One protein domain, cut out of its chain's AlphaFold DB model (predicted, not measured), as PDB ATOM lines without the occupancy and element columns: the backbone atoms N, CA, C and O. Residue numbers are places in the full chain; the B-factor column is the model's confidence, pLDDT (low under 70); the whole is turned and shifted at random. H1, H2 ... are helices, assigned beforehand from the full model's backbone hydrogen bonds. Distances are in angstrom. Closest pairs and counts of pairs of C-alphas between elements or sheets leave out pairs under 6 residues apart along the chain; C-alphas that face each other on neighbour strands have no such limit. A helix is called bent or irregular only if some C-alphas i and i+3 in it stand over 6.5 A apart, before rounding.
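Overview. This is residues 108 to 239 of the 239 residues of an uncharacterized protein of Rhodopirellula rubra (UniProt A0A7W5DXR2). Three long helices make an elongated body, with H6 running between H1 and H7; H1 and H6 meet near the 108 end of H1 and spread as a narrow V. The short helical hairpin of H4 and H5 sits at the open end of that V, with H4 packed on both H1 and H6, while H2 packs on H4 and H3 lies farther out, touching no helix. The printed part has 132 residues with seven named helices in the order H1 to H7, no named strand, and the class is all helix. The whole is compact, with a radius of gyration of the C-alphas of 16.3 A and spans of 49 by 29 by 26 A.

Along the chain. H1 is residues 108 to 130, 32.7 A long, and begins with C-alpha 108 at (29.626, -39.410, 49.326). It is neither bent nor irregular, but only just: C-alphas 121 and 124 are 6.1 A apart. The short helices follow: H2 is residues 140 to 144, H3 150 to 155, H4 164 to 171 and H5 176 to 182. H6 is residues 184 to 206, 33.5 A long, beginning at C-alpha 184, (11.875, -7.305, 54.865). H7, residues 212 to 238, is the longest at 39.2 A and ends with C-alpha 238 at (-2.940, -0.767, 54.764).

Arrangement. H4 and H6 are the hubs, touching four helices each. They touch each other through residues 184 to 190 of H6 alone, closest at the C-alphas of Met 164 and Gly 186, 4.9 A, and stand about perpendicular, only just, at 70.0 degrees. H1 touches H6, closest at the C-alphas of Arg 111 and Val 204, 4.5 A, opposite ways at a steep tilt of 36 degrees, only just past shallow. H1 touches H4 with residues 125 to 130 alone, closest at the C-alphas of Ala 128 and Ser 169, 4.6 A, about perpendicular at 85 degrees. H4 and H5 form a helical hairpin at a shallow tilt of 22 degrees, with the C-alphas of Ser 167 and Ser 179 closest at 4.1 A. H5 touches residues 186 to 188 of H6 alone, closest at the C-alphas of Leu 180 and Ala 187, 5.4 A. H6 and H7 form the other helical hairpin, at a shallow tilt of 16 degrees, with the C-alphas of Gly 185 and Thr 229 closest at 4.3 A. H2 touches H4, the C-alphas of Thr 140 and Thr 166 being closest at 5.1 A. H1 and H7 are apart. Every O i to N i+4 pair is within hydrogen-bond range in H3, H4, H5, H6 and H7; H1 has 18 of 19, and H2 has 0 of 1 but 2 of 2 O i to N i+3 pairs.

Size, cuts and confidence. The C-alphas farthest apart are those of Leu 108 and Leu 239, 52.0 A. The printed part has no cut, and Leu 239 is the chain's last residue. No link is long; those from H1 to H2 and from H3 to H4 are short, and the others are tight. The mean pLDDT of the printed part is 96.4, and no printed residue is under 70.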
ATOM      1  N   LEU A 108      29.491 -40.112  50.597       90.81
ATOM      2  CA  LEU A 108      29.626 -39.410  49.326       90.81
ATOM      3  C   LEU A 108      28.313 -38.756  48.869       90.81
ATOM      4  O   LEU A 108      28.310 -37.560  48.593       90.81
ATOM      5  N   SER A 109      27.199 -39.494  48.826       92.06
ATOM      6  CA  SER A 109      25.893 -38.954  48.407       92.06
ATOM      7  C   SER A 109      25.446 -37.770  49.270       92.06
ATOM      8  O   SER A 109      24.934 -36.778  48.747       92.06
ATOM      9  N   LEU A 110      25.718 -37.820  50.580       93.56
ATOM     10  CA  LEU A 110      25.441 -36.719  51.499       93.56
ATOM     11  C   LEU A 110      26.280 -35.478  51.165       93.56
ATOM     12  O   LEU A 110      25.745 -34.373  51.093       93.56
ATOM     13  N   ARG A 111      27.583 -35.654  50.930       95.88
ATOM     14  CA  ARG A 111      28.485 -34.548  50.573       95.88
ATOM     15  C   ARG A 111      28.119 -33.926  49.232       95.88
ATOM     16  O   ARG A 111      28.082 -32.706  49.137       95.88
ATOM     17  N   VAL A 112      27.809 -34.746  48.229       96.50
ATOM     18  CA  VAL A 112      27.365 -34.278  46.908       96.50
ATOM     19  C   VAL A 112      26.068 -33.483  47.040       96.50
ATOM     20  O   VAL A 112      25.990 -32.363  46.547       96.50
ATOM     21  N   THR A 113      25.086 -33.999  47.783       96.06
ATOM     22  CA  THR A 113      23.822 -33.288  48.030       96.06
ATOM     23  C   THR A 113      24.065 -31.946  48.723       96.06
ATOM     24  O   THR A 113      23.552 -30.921  48.283       96.06
ATOM     25  N   ALA A 114      24.892 -31.918  49.773       96.88
ATOM     26  CA  ALA A 114      25.228 -30.681  50.473       96.88
ATOM     27  C   ALA A 114      25.965 -29.678  49.568       96.88
ATOM     28  O   ALA A 114      25.681 -28.483  49.628       96.88
ATOM     29  N   ALA A 115      26.859 -30.146  48.692       98.06
ATOM     30  CA  ALA A 115      27.559 -29.296  47.733       98.06
ATOM     31  C   ALA A 115      26.593 -28.676  46.713       98.06
ATOM     32  O   ALA A 115      26.677 -27.480  46.442       98.06
ATOM     33  N   LEU A 116      25.628 -29.452  46.210       98.25
ATOM     34  CA  LEU A 116      24.577 -28.945  45.325       98.25
ATOM     35  C   LEU A 116      23.710 -27.888  46.018       98.25
ATOM     36  O   LEU A 116      23.401 -26.868  45.409       98.25
ATOM     37  N   VAL A 117      23.377 -28.076  47.299       97.94
ATOM     38  CA  VAL A 117      22.659 -27.063  48.095       97.94
ATOM     39  C   VAL A 117      23.476 -25.774  48.216       97.94
ATOM     40  O   VAL A 117      22.939 -24.692  47.987       97.94
ATOM     41  N   VAL A 118      24.774 -25.866  48.526       98.44
ATOM     42  CA  VAL A 118      25.660 -24.690  48.599       98.44
ATOM     43  C   VAL A 118      25.700 -23.962  47.256       98.44
ATOM     44  O   VAL A 118      25.487 -22.752  47.219       98.44
ATOM     45  N   LEU A 119      25.909 -24.680  46.151       98.50
ATOM     46  CA  LEU A 119      25.918 -24.094  44.808       98.50
ATOM     47  C   LEU A 119      24.577 -23.436  44.464       98.50
ATOM     48  O   LEU A 119      24.556 -22.311  43.962       98.50
ATOM     49  N   GLY A 120      23.463 -24.090  44.795       98.38
ATOM     50  CA  GLY A 120      22.116 -23.560  44.600       98.38
ATOM     51  C   GLY A 120      21.846 -22.272  45.379       98.38
ATOM     52  O   GLY A 120      21.095 -21.432  44.899       98.38
ATOM     53  N   ILE A 121      22.484 -22.068  46.536       98.38
ATOM     54  CA  ILE A 121      22.370 -20.832  47.329       98.38
ATOM     55  C   ILE A 121      23.329 -19.745  46.833       98.38
ATOM     56  O   ILE A 121      22.948 -18.578  46.713       98.38
ATOM     57  N   LEU A 122      24.582 -20.099  46.545       98.31
ATOM     58  CA  LEU A 122      25.589 -19.129  46.114       98.31
ATOM     59  C   LEU A 122      25.272 -18.545  44.735       98.31
ATOM     60  O   LEU A 122      25.560 -17.375  44.497       98.31
ATOM     61  N   THR A 123      24.633 -19.318  43.856       98.44
ATOM     62  CA  THR A 123      24.246 -18.876  42.508       98.44
ATOM     63  C   THR A 123      23.340 -17.633  42.525       98.44
ATOM     64  O   THR A 123      23.748 -16.605  41.982       98.44
ATOM     65  N   PRO A 124      22.153 -17.632  43.165       97.50
ATOM     66  CA  PRO A 124      21.290 -16.452  43.208       97.50
ATOM     67  C   PRO A 124      21.897 -15.288  44.002       97.50
ATOM     68  O   PRO A 124      21.639 -14.138  43.654       97.50
ATOM     69  N   LEU A 125      22.736 -15.536  45.016       98.31
ATOM     70  CA  LEU A 125      23.479 -14.469  45.704       98.31
ATOM     71  C   LEU A 125      24.511 -13.811  44.774       98.31
ATOM     72  O   LEU A 125      24.625 -12.585  44.743       98.31
ATOM     73  N   GLY A 126      25.226 -14.612  43.983       98.38
ATOM     74  CA  GLY A 126      26.151 -14.136  42.956       98.38
ATOM     75  C   GLY A 126      25.435 -13.316  41.885       98.38
ATOM     76  O   GLY A 126      25.857 -12.201  41.589       98.38
ATOM     77  N   ILE A 127      24.302 -13.811  41.378       98.50
ATOM     78  CA  ILE A 127      23.449 -13.080  40.429       98.50
ATOM     79  C   ILE A 127      22.966 -11.766  41.054       98.50
ATOM     80  O   ILE A 127      23.130 -10.700  40.473       98.50
ATOM     81  N   ALA A 128      22.433 -11.787  42.277       98.25
ATOM     82  CA  ALA A 128      21.972 -10.572  42.945       98.25
ATOM     83  C   ALA A 128      23.084  -9.519  43.092       98.25
ATOM     84  O   ALA A 128      22.807  -8.319  42.993       98.25
ATOM     85  N   ARG A 129      24.336  -9.956  43.278       98.38
ATOM     86  CA  ARG A 129      25.505  -9.083  43.414       98.38
ATOM     87  C   ARG A 129      25.913  -8.390  42.113       98.38
ATOM     88  O   ARG A 129      26.504  -7.305  42.192       98.38
ATOM     89  N   THR A 130      25.627  -8.988  40.953       98.38
ATOM     90  CA  THR A 130      25.888  -8.386  39.634       98.38
ATOM     91  C   THR A 130      24.778  -7.427  39.213       98.38
ATOM     92  O   THR A 130      25.054  -6.445  38.529       98.38
ATOM     93  N   LEU A 131      23.550  -7.639  39.691       98.06
ATOM     94  CA  LEU A 131      22.403  -6.778  39.411       98.06
ATOM     95  C   LEU A 131      22.510  -5.407  40.096       98.06
ATOM     96  O   LEU A 131      22.975  -5.278  41.237       98.06
ATOM     97  N   SER A 132      22.034  -4.370  39.409       98.06
ATOM     98  CA  SER A 132      21.955  -3.009  39.945       98.06
ATOM     99  C   SER A 132      20.633  -2.830  40.700       98.06
ATOM    100  O   SER A 132      19.564  -2.957  40.094       98.06
ATOM    101  N   PRO A 133      20.644  -2.558  42.018       97.94
ATOM    102  CA  PRO A 133      19.404  -2.389  42.767       97.94
ATOM    103  C   PRO A 133      18.630  -1.163  42.259       97.94
ATOM    104  O   PRO A 133      19.197  -0.092  42.058       97.94
ATOM    105  N   SER A 134      17.325  -1.330  42.046       96.88
ATOM    106  CA  SER A 134      16.425  -0.253  41.627       96.88
ATOM    107  C   SER A 134      16.119   0.681  42.797       96.88
ATOM    108  O   SER A 134      15.712   0.216  43.863       96.88
ATOM    109  N   THR A 135      16.229   1.995  42.585       94.75
ATOM    110  CA  THR A 135      15.884   3.020  43.590       94.75
ATOM    111  C   THR A 135      14.396   3.039  43.934       94.75
ATOM    112  O   THR A 135      14.023   3.488  45.011       94.75
ATOM    113  N   GLN A 136      13.550   2.492  43.059       93.38
ATOM    114  CA  GLN A 136      12.117   2.318  43.309       93.38
ATOM    115  C   GLN A 136      11.825   1.142  44.262       93.38
ATOM    116  O   GLN A 136      10.686   0.944  44.680       93.38
ATOM    117  N   GLY A 137      12.831   0.320  44.593       93.88
ATOM    118  CA  GLY A 137      12.671  -0.851  45.459       93.88
ATOM    119  C   GLY A 137      11.956  -2.031  44.784       93.88
ATOM    120  O   GLY A 137      11.342  -2.859  45.461       93.88
ATOM    121  N   LEU A 138      11.958  -2.082  43.449       95.31
ATOM    122  CA  LEU A 138      11.263  -3.093  42.649       95.31
ATOM    123  C   LEU A 138      11.772  -3.121  41.200       95.31
ATOM    124  O   LEU A 138      12.377  -2.165  40.719       95.31
ATOM    125  N   GLY A 139      11.520  -4.234  40.505       95.12
ATOM    126  CA  GLY A 139      11.836  -4.392  39.080       95.12
ATOM    127  C   GLY A 139      13.271  -4.821  38.769       95.12
ATOM    128  O   GLY A 139      13.585  -5.037  37.607       95.12
ATOM    129  N   THR A 140      14.141  -5.024  39.767       97.88
ATOM    130  CA  THR A 140      15.519  -5.501  39.520       97.88
ATOM    131  C   THR A 140      15.555  -6.868  38.825       97.88
ATOM    132  O   THR A 140      16.494  -7.149  38.093       97.88
ATOM    133  N   HIS A 141      14.515  -7.698  38.969       97.06
ATOM    134  CA  HIS A 141      14.416  -8.969  38.244       97.06
ATOM    135  C   HIS A 141      14.257  -8.790  36.724       97.06
ATOM    136  O   HIS A 141      14.615  -9.693  35.981       97.06
ATOM    137  N   GLN A 142      13.789  -7.633  36.247       97.50
ATOM    138  CA  GLN A 142      13.634  -7.358  34.812       97.50
ATOM    139  C   GLN A 142      14.982  -7.226  34.092       97.50
ATOM    140  O   GLN A 142      15.068  -7.465  32.894       97.50
ATOM    141  N   GLN A 143      16.063  -6.937  34.825       97.81
ATOM    142  CA  GLN A 143      17.431  -6.980  34.290       97.81
ATOM    143  C   GLN A 143      17.854  -8.401  33.879       97.81
ATOM    144  O   GLN A 143      18.805  -8.558  33.123       97.81
ATOM    145  N   LEU A 144      17.142  -9.429  34.356       96.56
ATOM    146  CA  LEU A 144      17.311 -10.822  33.936       96.56
ATOM    147  C   LEU A 144      16.457 -11.173  32.701       96.56
ATOM    148  O   LEU A 144      16.358 -12.342  32.351       96.56
ATOM    149  N   GLY A 145      15.792 -10.194  32.075       97.12
ATOM    150  CA  GLY A 145      14.855 -10.419  30.967       97.12
ATOM    151  C   GLY A 145      13.480 -10.939  31.402       97.12
ATOM    152  O   GLY A 145      12.678 -11.335  30.562       97.12
ATOM    153  N   LEU A 146      13.195 -10.951  32.707       96.75
ATOM    154  CA  LEU A 146      11.919 -11.421  33.247       96.75
ATOM    155  C   LEU A 146      10.823 -10.342  33.127       96.75
ATOM    156  O   LEU A 146      11.110  -9.156  33.314       96.75
ATOM    157  N   PRO A 147       9.556 -10.728  32.891       96.31
ATOM    158  CA  PRO A 147       8.450  -9.781  32.766       96.31
ATOM    159  C   PRO A 147       8.141  -9.058  34.090       96.31
ATOM    160  O   PRO A 147       8.535  -9.516  35.171       96.31
ATOM    161  N   PRO A 148       7.415  -7.924  34.063       95.31
ATOM    162  CA  PRO A 148       6.902  -7.297  35.281       95.31
ATOM    163  C   PRO A 148       5.991  -8.252  36.074       95.31
ATOM    164  O   PRO A 148       5.420  -9.194  35.538       95.31
ATOM    165  N   CYS A 149       5.858  -8.011  37.382       94.69
ATOM    166  CA  CYS A 149       5.006  -8.838  38.238       94.69
ATOM    167  C   CYS A 149       3.528  -8.662  37.860       94.69
ATOM    168  O   CYS A 149       3.009  -7.551  37.965       94.69
ATOM    169  N   SER A 150       2.843  -9.749  37.492       94.75
ATOM    170  CA  SER A 150       1.445  -9.707  37.046       94.75
ATOM    171  C   SER A 150       0.494  -9.127  38.088       94.75
ATOM    172  O   SER A 150      -0.382  -8.359  37.719       94.75
ATOM    173  N   MET A 151       0.694  -9.401  39.388       94.00
ATOM    174  CA  MET A 151      -0.137  -8.789  40.440       94.00
ATOM    175  C   MET A 151      -0.090  -7.261  40.400       94.00
ATOM    176  O   MET A 151      -1.108  -6.602  40.580       94.00
ATOM    177  N   ARG A 152       1.089  -6.707  40.118       93.44
ATOM    178  CA  ARG A 152       1.263  -5.263  40.026       93.44
ATOM    179  C   ARG A 152       0.668  -4.700  38.743       93.44
ATOM    180  O   ARG A 152       0.131  -3.611  38.763       93.44
ATOM    181  N   VAL A 153       0.775  -5.421  37.631       95.50
ATOM    182  CA  VAL A 153       0.221  -4.953  36.351       95.50
ATOM    183  C   VAL A 153      -1.308  -5.021  36.346       95.50
ATOM    184  O   VAL A 153      -1.949  -4.125  35.817       95.50
ATOM    185  N   LEU A 154      -1.888  -6.073  36.929       96.81
ATOM    186  CA  LEU A 154      -3.329  -6.335  36.874       96.81
ATOM    187  C   LEU A 154      -4.113  -5.662  37.999       96.81
ATOM    188  O   LEU A 154      -5.226  -5.206  37.769       96.81
ATOM    189  N   PHE A 155      -3.553  -5.619  39.209       94.19
ATOM    190  CA  PHE A 155      -4.266  -5.149  40.400       94.19
ATOM    191  C   PHE A 155      -3.648  -3.895  41.020       94.19
ATOM    192  O   PHE A 155      -4.095  -3.476  42.080       94.19
ATOM    193  N   ASP A 156      -2.581  -3.354  40.424       91.75
ATOM    194  CA  ASP A 156      -1.757  -2.274  40.992       91.75
ATOM    195  C   ASP A 156      -1.263  -2.550  42.429       91.75
ATOM    196  O   ASP A 156      -0.873  -1.661  43.180       91.75
ATOM    197  N   MET A 157      -1.221  -3.830  42.816       91.81
ATOM    198  CA  MET A 157      -0.833  -4.275  44.152       91.81
ATOM    199  C   MET A 157       0.521  -4.980  44.139       91.81
ATOM    200  O   MET A 157       0.865  -5.758  43.244       91.81
ATOM    201  N   ARG A 158       1.309  -4.750  45.191       92.25
ATOM    202  CA  ARG A 158       2.566  -5.471  45.417       92.25
ATOM    203  C   ARG A 158       2.259  -6.827  46.046       92.25
ATOM    204  O   ARG A 158       1.638  -6.886  47.100       92.25
ATOM    205  N   CYS A 159       2.750  -7.912  45.449       94.38
ATOM    206  CA  CYS A 159       2.755  -9.218  46.106       94.38
ATOM    207  C   CYS A 159       3.826  -9.262  47.217       94.38
ATOM    208  O   CYS A 159       4.765  -8.457  47.183       94.38
ATOM    209  N   PRO A 160       3.771 -10.218  48.162       94.69
ATOM    210  CA  PRO A 160       4.782 -10.342  49.219       94.69
ATOM    211  C   PRO A 160       6.220 -10.514  48.688       94.69
ATOM    212  O   PRO A 160       7.187 -10.117  49.338       94.69
ATOM    213  N   ALA A 161       6.386 -11.044  47.471       94.88
ATOM    214  CA  ALA A 161       7.689 -11.188  46.820       94.88
ATOM    215  C   ALA A 161       8.131  -9.950  46.005       94.88
ATOM    216  O   ALA A 161       9.277  -9.887  45.546       94.88
ATOM    217  N   CYS A 162       7.270  -8.943  45.803       95.94
ATOM    218  CA  CYS A 162       7.616  -7.754  45.026       95.94
ATOM    219  C   CYS A 162       8.771  -6.983  45.684       95.94
ATOM    220  O   CYS A 162       8.635  -6.414  46.768       95.94
ATOM    221  N   GLY A 163       9.900  -6.903  44.975       96.50
ATOM    222  CA  GLY A 163      11.120  -6.246  45.455       96.50
ATOM    223  C   GLY A 163      12.133  -7.192  46.102       96.50
ATOM    224  O   GLY A 163      13.179  -6.726  46.541       96.50
ATOM    225  N   MET A 164      11.886  -8.506  46.132       97.31
ATOM    226  CA  MET A 164      12.822  -9.475  46.715       97.31
ATOM    227  C   MET A 164      14.197  -9.453  46.027       97.31
ATOM    228  O   MET A 164      15.214  -9.349  46.707       97.31
ATOM    229  N   THR A 165      14.249  -9.451  44.691       97.88
ATOM    230  CA  THR A 165      15.524  -9.371  43.952       97.88
ATOM    231  C   THR A 165      16.250  -8.051  44.193       97.88
ATOM    232  O   THR A 165      17.457  -8.045  44.412       97.88
ATOM    233  N   THR A 166      15.518  -6.934  44.243       98.25
ATOM    234  CA  THR A 166      16.081  -5.625  44.600       98.25
ATOM    235  C   THR A 166      16.651  -5.634  46.022       98.25
ATOM    236  O   THR A 166      17.759  -5.148  46.244       98.25
ATOM    237  N   SER A 167      15.937  -6.244  46.972       98.44
ATOM    238  CA  SER A 167      16.392  -6.425  48.351       98.44
ATOM    239  C   SER A 167      17.681  -7.249  48.416       98.44
ATOM    240  O   SER A 167      18.624  -6.835  49.085       98.44
ATOM    241  N   TRP A 168      17.786  -8.346  47.661       98.62
ATOM    242  CA  TRP A 168      18.998  -9.174  47.599       98.62
ATOM    243  C   TRP A 168      20.183  -8.438  46.958       98.62
ATOM    244  O   TRP A 168      21.319  -8.559  47.425       98.62
ATOM    245  N   SER A 169      19.945  -7.614  45.935       98.62
ATOM    246  CA  SER A 169      20.988  -6.775  45.335       98.62
ATOM    247  C   SER A 169      21.524  -5.717  46.299       98.62
ATOM    248  O   SER A 169      22.725  -5.454  46.304       98.62
ATOM    249  N   TYR A 170      20.676  -5.140  47.156       98.69
ATOM    250  CA  TYR A 170      21.143  -4.298  48.261       98.69
ATOM    251  C   TYR A 170      21.906  -5.110  49.314       98.69
ATOM    252  O   TYR A 170      22.987  -4.702  49.745       98.69
ATOM    253  N   TRP A 171      21.373  -6.270  49.706       98.69
ATOM    254  CA  TRP A 171      21.927  -7.103  50.773       98.69
ATOM    255  C   TRP A 171      23.353  -7.570  50.465       98.69
ATOM    256  O   TRP A 171      24.263  -7.383  51.271       98.69
ATOM    257  N   THR A 172      23.571  -8.089  49.254       98.56
ATOM    258  CA  THR A 172      24.881  -8.572  48.778       98.56
ATOM    259  C   THR A 172      25.923  -7.457  48.631       98.56
ATOM    260  O   THR A 172      27.121  -7.729  48.560       98.56
ATOM    261  N   ARG A 173      25.491  -6.190  48.623       98.31
ATOM    262  CA  ARG A 173      26.351  -4.994  48.629       98.31
ATOM    263  C   ARG A 173      26.574  -4.420  50.034       98.31
ATOM    264  O   ARG A 173      27.125  -3.333  50.150       98.31
ATOM    265  N   GLY A 174      26.125  -5.109  51.087       98.12
ATOM    266  CA  GLY A 174      26.237  -4.648  52.475       98.12
ATOM    267  C   GLY A 174      25.229  -3.562  52.864       98.12
ATOM    268  O   GLY A 174      25.265  -3.057  53.981       98.12
ATOM    269  N   GLN A 175      24.297  -3.201  51.978       98.31
ATOM    270  CA  GLN A 175      23.284  -2.173  52.235       98.31
ATOM    271  C   GLN A 175      22.049  -2.793  52.903       98.31
ATOM    272  O   GLN A 175      20.940  -2.766  52.365       98.31
ATOM    273  N   TRP A 176      22.238  -3.397  54.077       98.19
ATOM    274  CA  TRP A 176      21.206  -4.197  54.749       98.19
ATOM    275  C   TRP A 176      19.965  -3.390  55.132       98.19
ATOM    276  O   TRP A 176      18.850  -3.898  55.049       98.19
ATOM    277  N   TRP A 177      20.131  -2.112  55.473       97.94
ATOM    278  CA  TRP A 177      18.999  -1.235  55.769       97.94
ATOM    279  C   TRP A 177      18.130  -0.962  54.534       97.94
ATOM    280  O   TRP A 177      16.906  -1.089  54.588       97.94
ATOM    281  N   SER A 178      18.758  -0.666  53.393       98.00
ATOM    282  CA  SER A 178      18.061  -0.505  52.110       98.00
ATOM    283  C   SER A 178      17.376  -1.805  51.677       98.00
ATOM    284  O   SER A 178      16.260  -1.776  51.159       98.00
ATOM    285  N   SER A 179      18.009  -2.951  51.944       98.25
ATOM    286  CA  SER A 179      17.443  -4.284  51.712       98.25
ATOM    287  C   SER A 179      16.163  -4.513  52.529       98.25
ATOM    288  O   SER A 179      15.120  -4.811  51.943       98.25
ATOM    289  N   LEU A 180      16.200  -4.270  53.845       97.12
ATOM    290  CA  LEU A 180      15.047  -4.409  54.747       97.12
ATOM    291  C   LEU A 180      13.881  -3.493  54.355       97.12
ATOM    292  O   LEU A 180      12.744  -3.952  54.251       97.12
ATOM    293  N   ARG A 181      14.161  -2.215  54.059       96.12
ATOM    294  CA  ARG A 181      13.133  -1.267  53.591       96.12
ATOM    295  C   ARG A 181      12.493  -1.713  52.279       96.12
ATOM    296  O   ARG A 181      11.285  -1.582  52.096       96.12
ATOM    297  N   THR A 182      13.289  -2.272  51.373       96.56
ATOM    298  CA  THR A 182      12.804  -2.740  50.071       96.56
ATOM    299  C   THR A 182      11.850  -3.923  50.218       96.56
ATOM    300  O   THR A 182      10.742  -3.887  49.677       96.56
ATOM    301  N   ASN A 183      12.272  -4.964  50.936       97.06
ATOM    302  CA  ASN A 183      11.482  -6.160  51.215       97.06
ATOM    303  C   ASN A 183      12.079  -6.855  52.450       97.06
ATOM    304  O   ASN A 183      13.187  -7.404  52.369       97.06
ATOM    305  N   SER A 184      11.364  -6.807  53.580       97.56
ATOM    306  CA  SER A 184      11.875  -7.305  54.865       97.56
ATOM    307  C   SER A 184      12.010  -8.826  54.866       97.56
ATOM    308  O   SER A 184      13.053  -9.349  55.256       97.56
ATOM    309  N   GLY A 185      11.016  -9.535  54.321       97.81
ATOM    310  CA  GLY A 185      11.058 -10.989  54.155       97.81
ATOM    311  C   GLY A 185      12.253 -11.463  53.324       97.81
ATOM    312  O   GLY A 185      12.986 -12.365  53.725       97.81
ATOM    313  N   GLY A 186      12.515 -10.795  52.201       97.56
ATOM    314  CA  GLY A 186      13.644 -11.066  51.317       97.56
ATOM    315  C   GLY A 186      14.999 -10.834  51.988       97.56
ATOM    316  O   GLY A 186      15.905 -11.645  51.801       97.56
ATOM    317  N   ALA A 187      15.132  -9.782  52.799       98.44
ATOM    318  CA  ALA A 187      16.352  -9.505  53.555       98.44
ATOM    319  C   ALA A 187      16.608 -10.572  54.634       98.44
ATOM    320  O   ALA A 187      17.719 -11.092  54.741       98.44
ATOM    321  N   CYS A 188      15.579 -10.948  55.401       98.44
ATOM    322  CA  CYS A 188      15.684 -12.018  56.395       98.44
ATOM    323  C   CYS A 188      16.004 -13.370  55.742       98.44
ATOM    324  O   CYS A 188      16.838 -14.120  56.253       98.44
ATOM    325  N   LEU A 189      15.409 -13.658  54.580       98.38
ATOM    326  CA  LEU A 189      15.721 -14.849  53.796       98.38
ATOM    327  C   LEU A 189      17.184 -14.864  53.342       98.38
ATOM    328  O   LEU A 189      17.816 -15.910  53.433       98.38
ATOM    329  N   ALA A 190      17.750 -13.725  52.925       98.38
ATOM    330  CA  ALA A 190      19.159 -13.629  52.538       98.38
ATOM    331  C   ALA A 190      20.108 -14.021  53.691       98.38
ATOM    332  O   ALA A 190      21.044 -14.798  53.490       98.38
ATOM    333  N   PHE A 191      19.828 -13.569  54.919       98.56
ATOM    334  CA  PHE A 191      20.576 -14.007  56.104       98.56
ATOM    335  C   PHE A 191      20.432 -15.511  56.356       98.56
ATOM    336  O   PHE A 191      21.430 -16.193  56.608       98.56
ATOM    337  N   LEU A 192      19.207 -16.039  56.261       98.50
ATOM    338  CA  LEU A 192      18.952 -17.458  56.481       98.50
ATOM    339  C   LEU A 192      19.687 -18.328  55.458       98.50
ATOM    340  O   LEU A 192      20.345 -19.287  55.852       98.50
ATOM    341  N   VAL A 193      19.618 -18.007  54.162       98.44
ATOM    342  CA  VAL A 193      20.275 -18.830  53.134       98.44
ATOM    343  C   VAL A 193      21.793 -18.809  53.285       98.44
ATOM    344  O   VAL A 193      22.423 -19.845  53.107       98.44
ATOM    345  N   VAL A 194      22.395 -17.692  53.710       98.44
ATOM    346  CA  VAL A 194      23.832 -17.659  54.031       98.44
ATOM    347  C   VAL A 194      24.153 -18.551  55.230       98.44
ATOM    348  O   VAL A 194      25.097 -19.336  55.161       98.44
ATOM    349  N   ALA A 195      23.350 -18.518  56.297       98.25
ATOM    350  CA  ALA A 195      23.526 -19.427  57.430       98.25
ATOM    351  C   ALA A 195      23.391 -20.905  57.012       98.25
ATOM    352  O   ALA A 195      24.212 -21.739  57.400       98.25
ATOM    353  N   VAL A 196      22.405 -21.230  56.169       98.25
ATOM    354  CA  VAL A 196      22.216 -22.578  55.611       98.25
ATOM    355  C   VAL A 196      23.400 -22.986  54.738       98.25
ATOM    356  O   VAL A 196      23.871 -24.114  54.866       98.25
ATOM    357  N   ALA A 197      23.937 -22.091  53.908       98.31
ATOM    358  CA  ALA A 197      25.119 -22.373  53.097       98.31
ATOM    359  C   ALA A 197      26.346 -22.682  53.967       98.31
ATOM    360  O   ALA A 197      27.086 -23.616  53.661       98.31
ATOM    361  N   LEU A 198      26.546 -21.969  55.081       98.31
ATOM    362  CA  LEU A 198      27.628 -22.256  56.032       98.31
ATOM    363  C   LEU A 198      27.463 -23.634  56.689       98.31
ATOM    364  O   LEU A 198      28.423 -24.402  56.772       98.31
ATOM    365  N   ILE A 199      26.242 -23.981  57.107       97.88
ATOM    366  CA  ILE A 199      25.933 -25.298  57.679       97.88
ATOM    367  C   ILE A 199      26.163 -26.396  56.636       97.88
ATOM    368  O   ILE A 199      26.880 -27.356  56.914       97.88
ATOM    369  N   ALA A 200      25.628 -26.239  55.425       97.44
ATOM    370  CA  ALA A 200      25.805 -27.189  54.332       97.44
ATOM    371  C   ALA A 200      27.285 -27.341  53.947       97.44
ATOM    372  O   ALA A 200      27.752 -28.461  53.758       97.44
ATOM    373  N   SER A 201      28.066 -26.258  53.949       97.94
ATOM    374  CA  SER A 201      29.518 -26.300  53.715       97.94
ATOM    375  C   SER A 201      30.240 -27.122  54.786       97.94
ATOM    376  O   SER A 201      31.141 -27.907  54.480       97.94
ATOM    377  N   ARG A 202      29.799 -27.032  56.048       97.38
ATOM    378  CA  ARG A 202      30.296 -27.899  57.123       97.38
ATOM    379  C   ARG A 202      29.963 -29.372  56.865       97.38
ATOM    380  O   ARG A 202      30.793 -30.234  57.158       97.38
ATOM    381  N   VAL A 203      28.789 -29.679  56.310       96.88
ATOM    382  CA  VAL A 203      28.407 -31.048  55.915       96.88
ATOM    383  C   VAL A 203      29.287 -31.549  54.769       96.88
ATOM    384  O   VAL A 203      29.770 -32.675  54.840       96.88
ATOM    385  N   VAL A 204      29.572 -30.715  53.762       96.94
ATOM    386  CA  VAL A 204      30.502 -31.052  52.665       96.94
ATOM    387  C   VAL A 204      31.875 -31.444  53.219       96.94
ATOM    388  O   VAL A 204      32.422 -32.476  52.833       96.94
ATOM    389  N   TRP A 205      32.402 -30.665  54.170       96.31
ATOM    390  CA  TRP A 205      33.728 -30.899  54.750       96.31
ATOM    391  C   TRP A 205      33.774 -32.113  55.687       96.31
ATOM    392  O   TRP A 205      34.699 -32.921  55.641       96.31
ATOM    393  N   THR A 206      32.779 -32.254  56.565       94.56
ATOM    394  CA  THR A 206      32.802 -33.257  57.644       94.56
ATOM    395  C   THR A 206      32.103 -34.566  57.283       94.56
ATOM    396  O   THR A 206      32.392 -35.597  57.885       94.56
ATOM    397  N   GLY A 207      31.185 -34.557  56.314       93.25
ATOM    398  CA  GLY A 207      30.294 -35.680  56.013       93.25
ATOM    399  C   GLY A 207      29.295 -36.001  57.127       93.25
ATOM    400  O   GLY A 207      28.752 -37.100  57.140       93.25
ATOM    401  N   ARG A 208      29.077 -35.086  58.081       92.12
ATOM    402  CA  ARG A 208      28.167 -35.281  59.217       92.12
ATOM    403  C   ARG A 208      26.906 -34.451  59.039       92.12
ATOM    404  O   ARG A 208      26.991 -33.280  58.684       92.12
ATOM    405  N   MET A 209      25.755 -35.057  59.317       91.06
ATOM    406  CA  MET A 209      24.469 -34.359  59.311       91.06
ATOM    407  C   MET A 209      24.412 -33.293  60.416       91.06
ATOM    408  O   MET A 209      25.021 -33.480  61.474       91.06
ATOM    409  N   PRO A 210      23.684 -32.184  60.193       92.69
ATOM    410  CA  PRO A 210      23.417 -31.218  61.246       92.69
ATOM    411  C   PRO A 210      22.593 -31.859  62.367       92.69
ATOM    412  O   PRO A 210      21.785 -32.760  62.135       92.69
ATOM    413  N   GLU A 211      22.792 -31.370  63.588       94.69
ATOM    414  CA  GLU A 211      22.015 -31.789  64.751       94.69
ATOM    415  C   GLU A 211      20.520 -31.500  64.544       94.69
ATOM    416  O   GLU A 211      20.157 -30.466  63.975       94.69
ATOM    417  N   TYR A 212      19.643 -32.364  65.063       93.81
ATOM    418  CA  TYR A 212      18.189 -32.181  64.991       93.81
ATOM    419  C   TYR A 212      17.734 -30.807  65.500       93.81
ATOM    420  O   TYR A 212      16.894 -30.169  64.868       93.81
ATOM    421  N   ALA A 213      18.346 -30.306  66.577       96.50
ATOM    422  CA  ALA A 213      18.081 -28.966  67.096       96.50
ATOM    423  C   ALA A 213      18.385 -27.861  66.067       96.50
ATOM    424  O   ALA A 213      17.654 -26.877  65.980       96.50
ATOM    425  N   THR A 214      19.433 -28.022  65.252       95.31
ATOM    426  CA  THR A 214      19.786 -27.066  64.190       95.31
ATOM    427  C   THR A 214      18.750 -27.089  63.072       95.31
ATOM    428  O   THR A 214      18.262 -26.035  62.670       95.31
ATOM    429  N   THR A 215      18.355 -28.277  62.609       94.31
ATOM    430  CA  THR A 215      17.304 -28.433  61.590       94.31
ATOM    431  C   THR A 215      15.976 -27.839  62.063       94.31
ATOM    432  O   THR A 215      15.320 -27.112  61.322       94.31
ATOM    433  N   TYR A 216      15.615 -28.070  63.326       96.88
ATOM    434  CA  TYR A 216      14.416 -27.511  63.943       96.88
ATOM    435  C   TYR A 216      14.455 -25.977  64.030       96.88
ATOM    436  O   TYR A 216      13.480 -25.311  63.685       96.88
ATOM    437  N   ARG A 217      15.600 -25.394  64.415       98.06
ATOM    438  CA  ARG A 217      15.806 -23.933  64.423       98.06
ATOM    439  C   ARG A 217      15.680 -23.322  63.029       98.06
ATOM    440  O   ARG A 217      15.078 -22.262  62.902       98.06
ATOM    441  N   ILE A 218      16.209 -23.980  61.993       97.69
ATOM    442  CA  ILE A 218      16.036 -23.542  60.597       97.69
ATOM    443  C   ILE A 218      14.551 -23.561  60.221       97.69
ATOM    444  O   ILE A 218      14.062 -22.583  59.665       97.69
ATOM    445  N   GLY A 219      13.822 -24.626  60.568       97.75
ATOM    446  CA  GLY A 219      12.378 -24.718  60.333       97.75
ATOM    447  C   GLY A 219      11.608 -23.555  60.965       97.75
ATOM    448  O   GLY A 219      10.853 -22.869  60.281       97.75
ATOM    449  N   TRP A 220      11.868 -23.256  62.239       98.44
ATOM    450  CA  TRP A 220      11.263 -22.101  62.909       98.44
ATOM    451  C   TRP A 220      11.691 -20.759  62.327       98.44
ATOM    452  O   TRP A 220      10.867 -19.852  62.246       98.44
ATOM    453  N   ALA A 221      12.942 -20.622  61.890       98.31
ATOM    454  CA  ALA A 221      13.396 -19.419  61.207       98.31
ATOM    455  C   ALA A 221      12.632 -19.204  59.891       98.31
ATOM    456  O   ALA A 221      12.232 -18.080  59.607       98.31
ATOM    457  N   ILE A 222      12.362 -20.264  59.120       98.25
ATOM    458  CA  ILE A 222      11.538 -20.189  57.902       98.25
ATOM    459  C   ILE A 222      10.119 -19.725  58.241       98.25
ATOM    460  O   ILE A 222       9.614 -18.805  57.600       98.25
ATOM    461  N   VAL A 223       9.495 -20.306  59.272       98.44
ATOM    462  CA  VAL A 223       8.158 -19.894  59.732       98.44
ATOM    463  C   VAL A 223       8.159 -18.425  60.156       98.44
ATOM    464  O   VAL A 223       7.311 -17.658  59.705       98.44
ATOM    465  N   ALA A 224       9.141 -18.003  60.952       98.38
ATOM    466  CA  ALA A 224       9.277 -16.619  61.392       98.38
ATOM    467  C   ALA A 224       9.457 -15.651  60.211       98.38
ATOM    468  O   ALA A 224       8.822 -14.599  60.181       98.38
ATOM    469  N   ILE A 225      10.260 -16.009  59.204       98.44
ATOM    470  CA  ILE A 225      10.422 -15.214  57.976       98.44
ATOM    471  C   ILE A 225       9.113 -15.148  57.191       98.44
ATOM    472  O   ILE A 225       8.772 -14.083  56.676       98.44
ATOM    473  N   GLY A 226       8.361 -16.247  57.119       97.75
ATOM    474  CA  GLY A 226       7.025 -16.271  56.527       97.75
ATOM    475  C   GLY A 226       6.088 -15.277  57.213       97.75
ATOM    476  O   GLY A 226       5.486 -14.443  56.541       97.75
ATOM    477  N   VAL A 227       6.051 -15.285  58.548       98.06
ATOM    478  CA  VAL A 227       5.272 -14.323  59.344       98.06
ATOM    479  C   VAL A 227       5.726 -12.889  59.077       98.06
ATOM    480  O   VAL A 227       4.891 -12.047  58.764       98.06
ATOM    481  N   VAL A 228       7.031 -12.605  59.117       97.44
ATOM    482  CA  VAL A 228       7.579 -11.269  58.809       97.44
ATOM    483  C   VAL A 228       7.172 -10.816  57.408       97.44
ATOM    484  O   VAL A 228       6.790  -9.665  57.225       97.44
ATOM    485  N   THR A 229       7.219 -11.715  56.425       97.12
ATOM    486  CA  THR A 229       6.849 -11.419  55.034       97.12
ATOM    487  C   THR A 229       5.371 -11.060  54.918       97.12
ATOM    488  O   THR A 229       5.029 -10.084  54.254       97.12
ATOM    489  N   VAL A 230       4.495 -11.824  55.571       97.06
ATOM    490  CA  VAL A 230       3.047 -11.579  55.559       97.06
ATOM    491  C   VAL A 230       2.703 -10.292  56.307       97.06
ATOM    492  O   VAL A 230       1.914  -9.501  55.805       97.06
ATOM    493  N   VAL A 231       3.322 -10.039  57.461       96.50
ATOM    494  CA  VAL A 231       3.100  -8.811  58.239       96.50
ATOM    495  C   VAL A 231       3.583  -7.575  57.475       96.50
ATOM    496  O   VAL A 231       2.811  -6.632  57.333       96.50
ATOM    497  N   ASP A 232       4.808  -7.579  56.932       94.94
ATOM    498  CA  ASP A 232       5.336  -6.480  56.095       94.94
ATOM    499  C   ASP A 232       4.418  -6.218  54.893       94.94
ATOM    500  O   ASP A 232       4.142  -5.071  54.550       94.94
ATOM    501  N   TRP A 233       3.884  -7.277  54.283       95.12
ATOM    502  CA  TRP A 233       2.938  -7.161  53.180       95.12
ATOM    503  C   TRP A 233       1.598  -6.544  53.602       95.12
ATOM    504  O   TRP A 233       1.164  -5.586  52.967       95.12
ATOM    505  N   ILE A 234       0.975  -7.025  54.684       95.69
ATOM    506  CA  ILE A 234      -0.291  -6.477  55.202       95.69
ATOM    507  C   ILE A 234      -0.131  -4.998  55.565       95.69
ATOM    508  O   ILE A 234      -0.960  -4.180  55.173       95.69
ATOM    509  N   VAL A 235       0.958  -4.637  56.249       93.56
ATOM    510  CA  VAL A 235       1.241  -3.241  56.612       93.56
ATOM    511  C   VAL A 235       1.343  -2.364  55.362       93.56
ATOM    512  O   VAL A 235       0.734  -1.300  55.315       93.56
ATOM    513  N   ARG A 236       2.043  -2.820  54.316       89.69
ATOM    514  CA  ARG A 236       2.162  -2.085  53.043       89.69
ATOM    515  C   ARG A 236       0.851  -1.951  52.274       89.69
ATOM    516  O   ARG A 236       0.755  -1.042  51.465       89.69
ATOM    517  N   LEU A 237      -0.100  -2.864  52.464       90.25
ATOM    518  CA  LEU A 237      -1.427  -2.770  51.850       90.25
ATOM    519  C   LEU A 237      -2.362  -1.825  52.609       90.25
ATOM    520  O   LEU A 237      -3.320  -1.328  52.031       90.25
ATOM    521  N   SER A 238      -2.112  -1.619  53.904       89.50
ATOM    522  CA  SER A 238      -2.940  -0.767  54.764       89.50
ATOM    523  C   SER A 238      -2.563   0.719  54.752       89.50
ATOM    524  O   SER A 238      -3.300   1.524  55.319       89.50
ATOM    525  N   LEU A 239      -1.416   1.064  54.161       79.31
ATOM    526  CA  LEU A 239      -0.871   2.422  54.059       79.31
ATOM    527  C   LEU A 239      -1.103   2.989  52.658       79.31
ATOM    528  O   LEU A 239      -1.434   4.191  52.578       79.31
TER     529      LEU A 239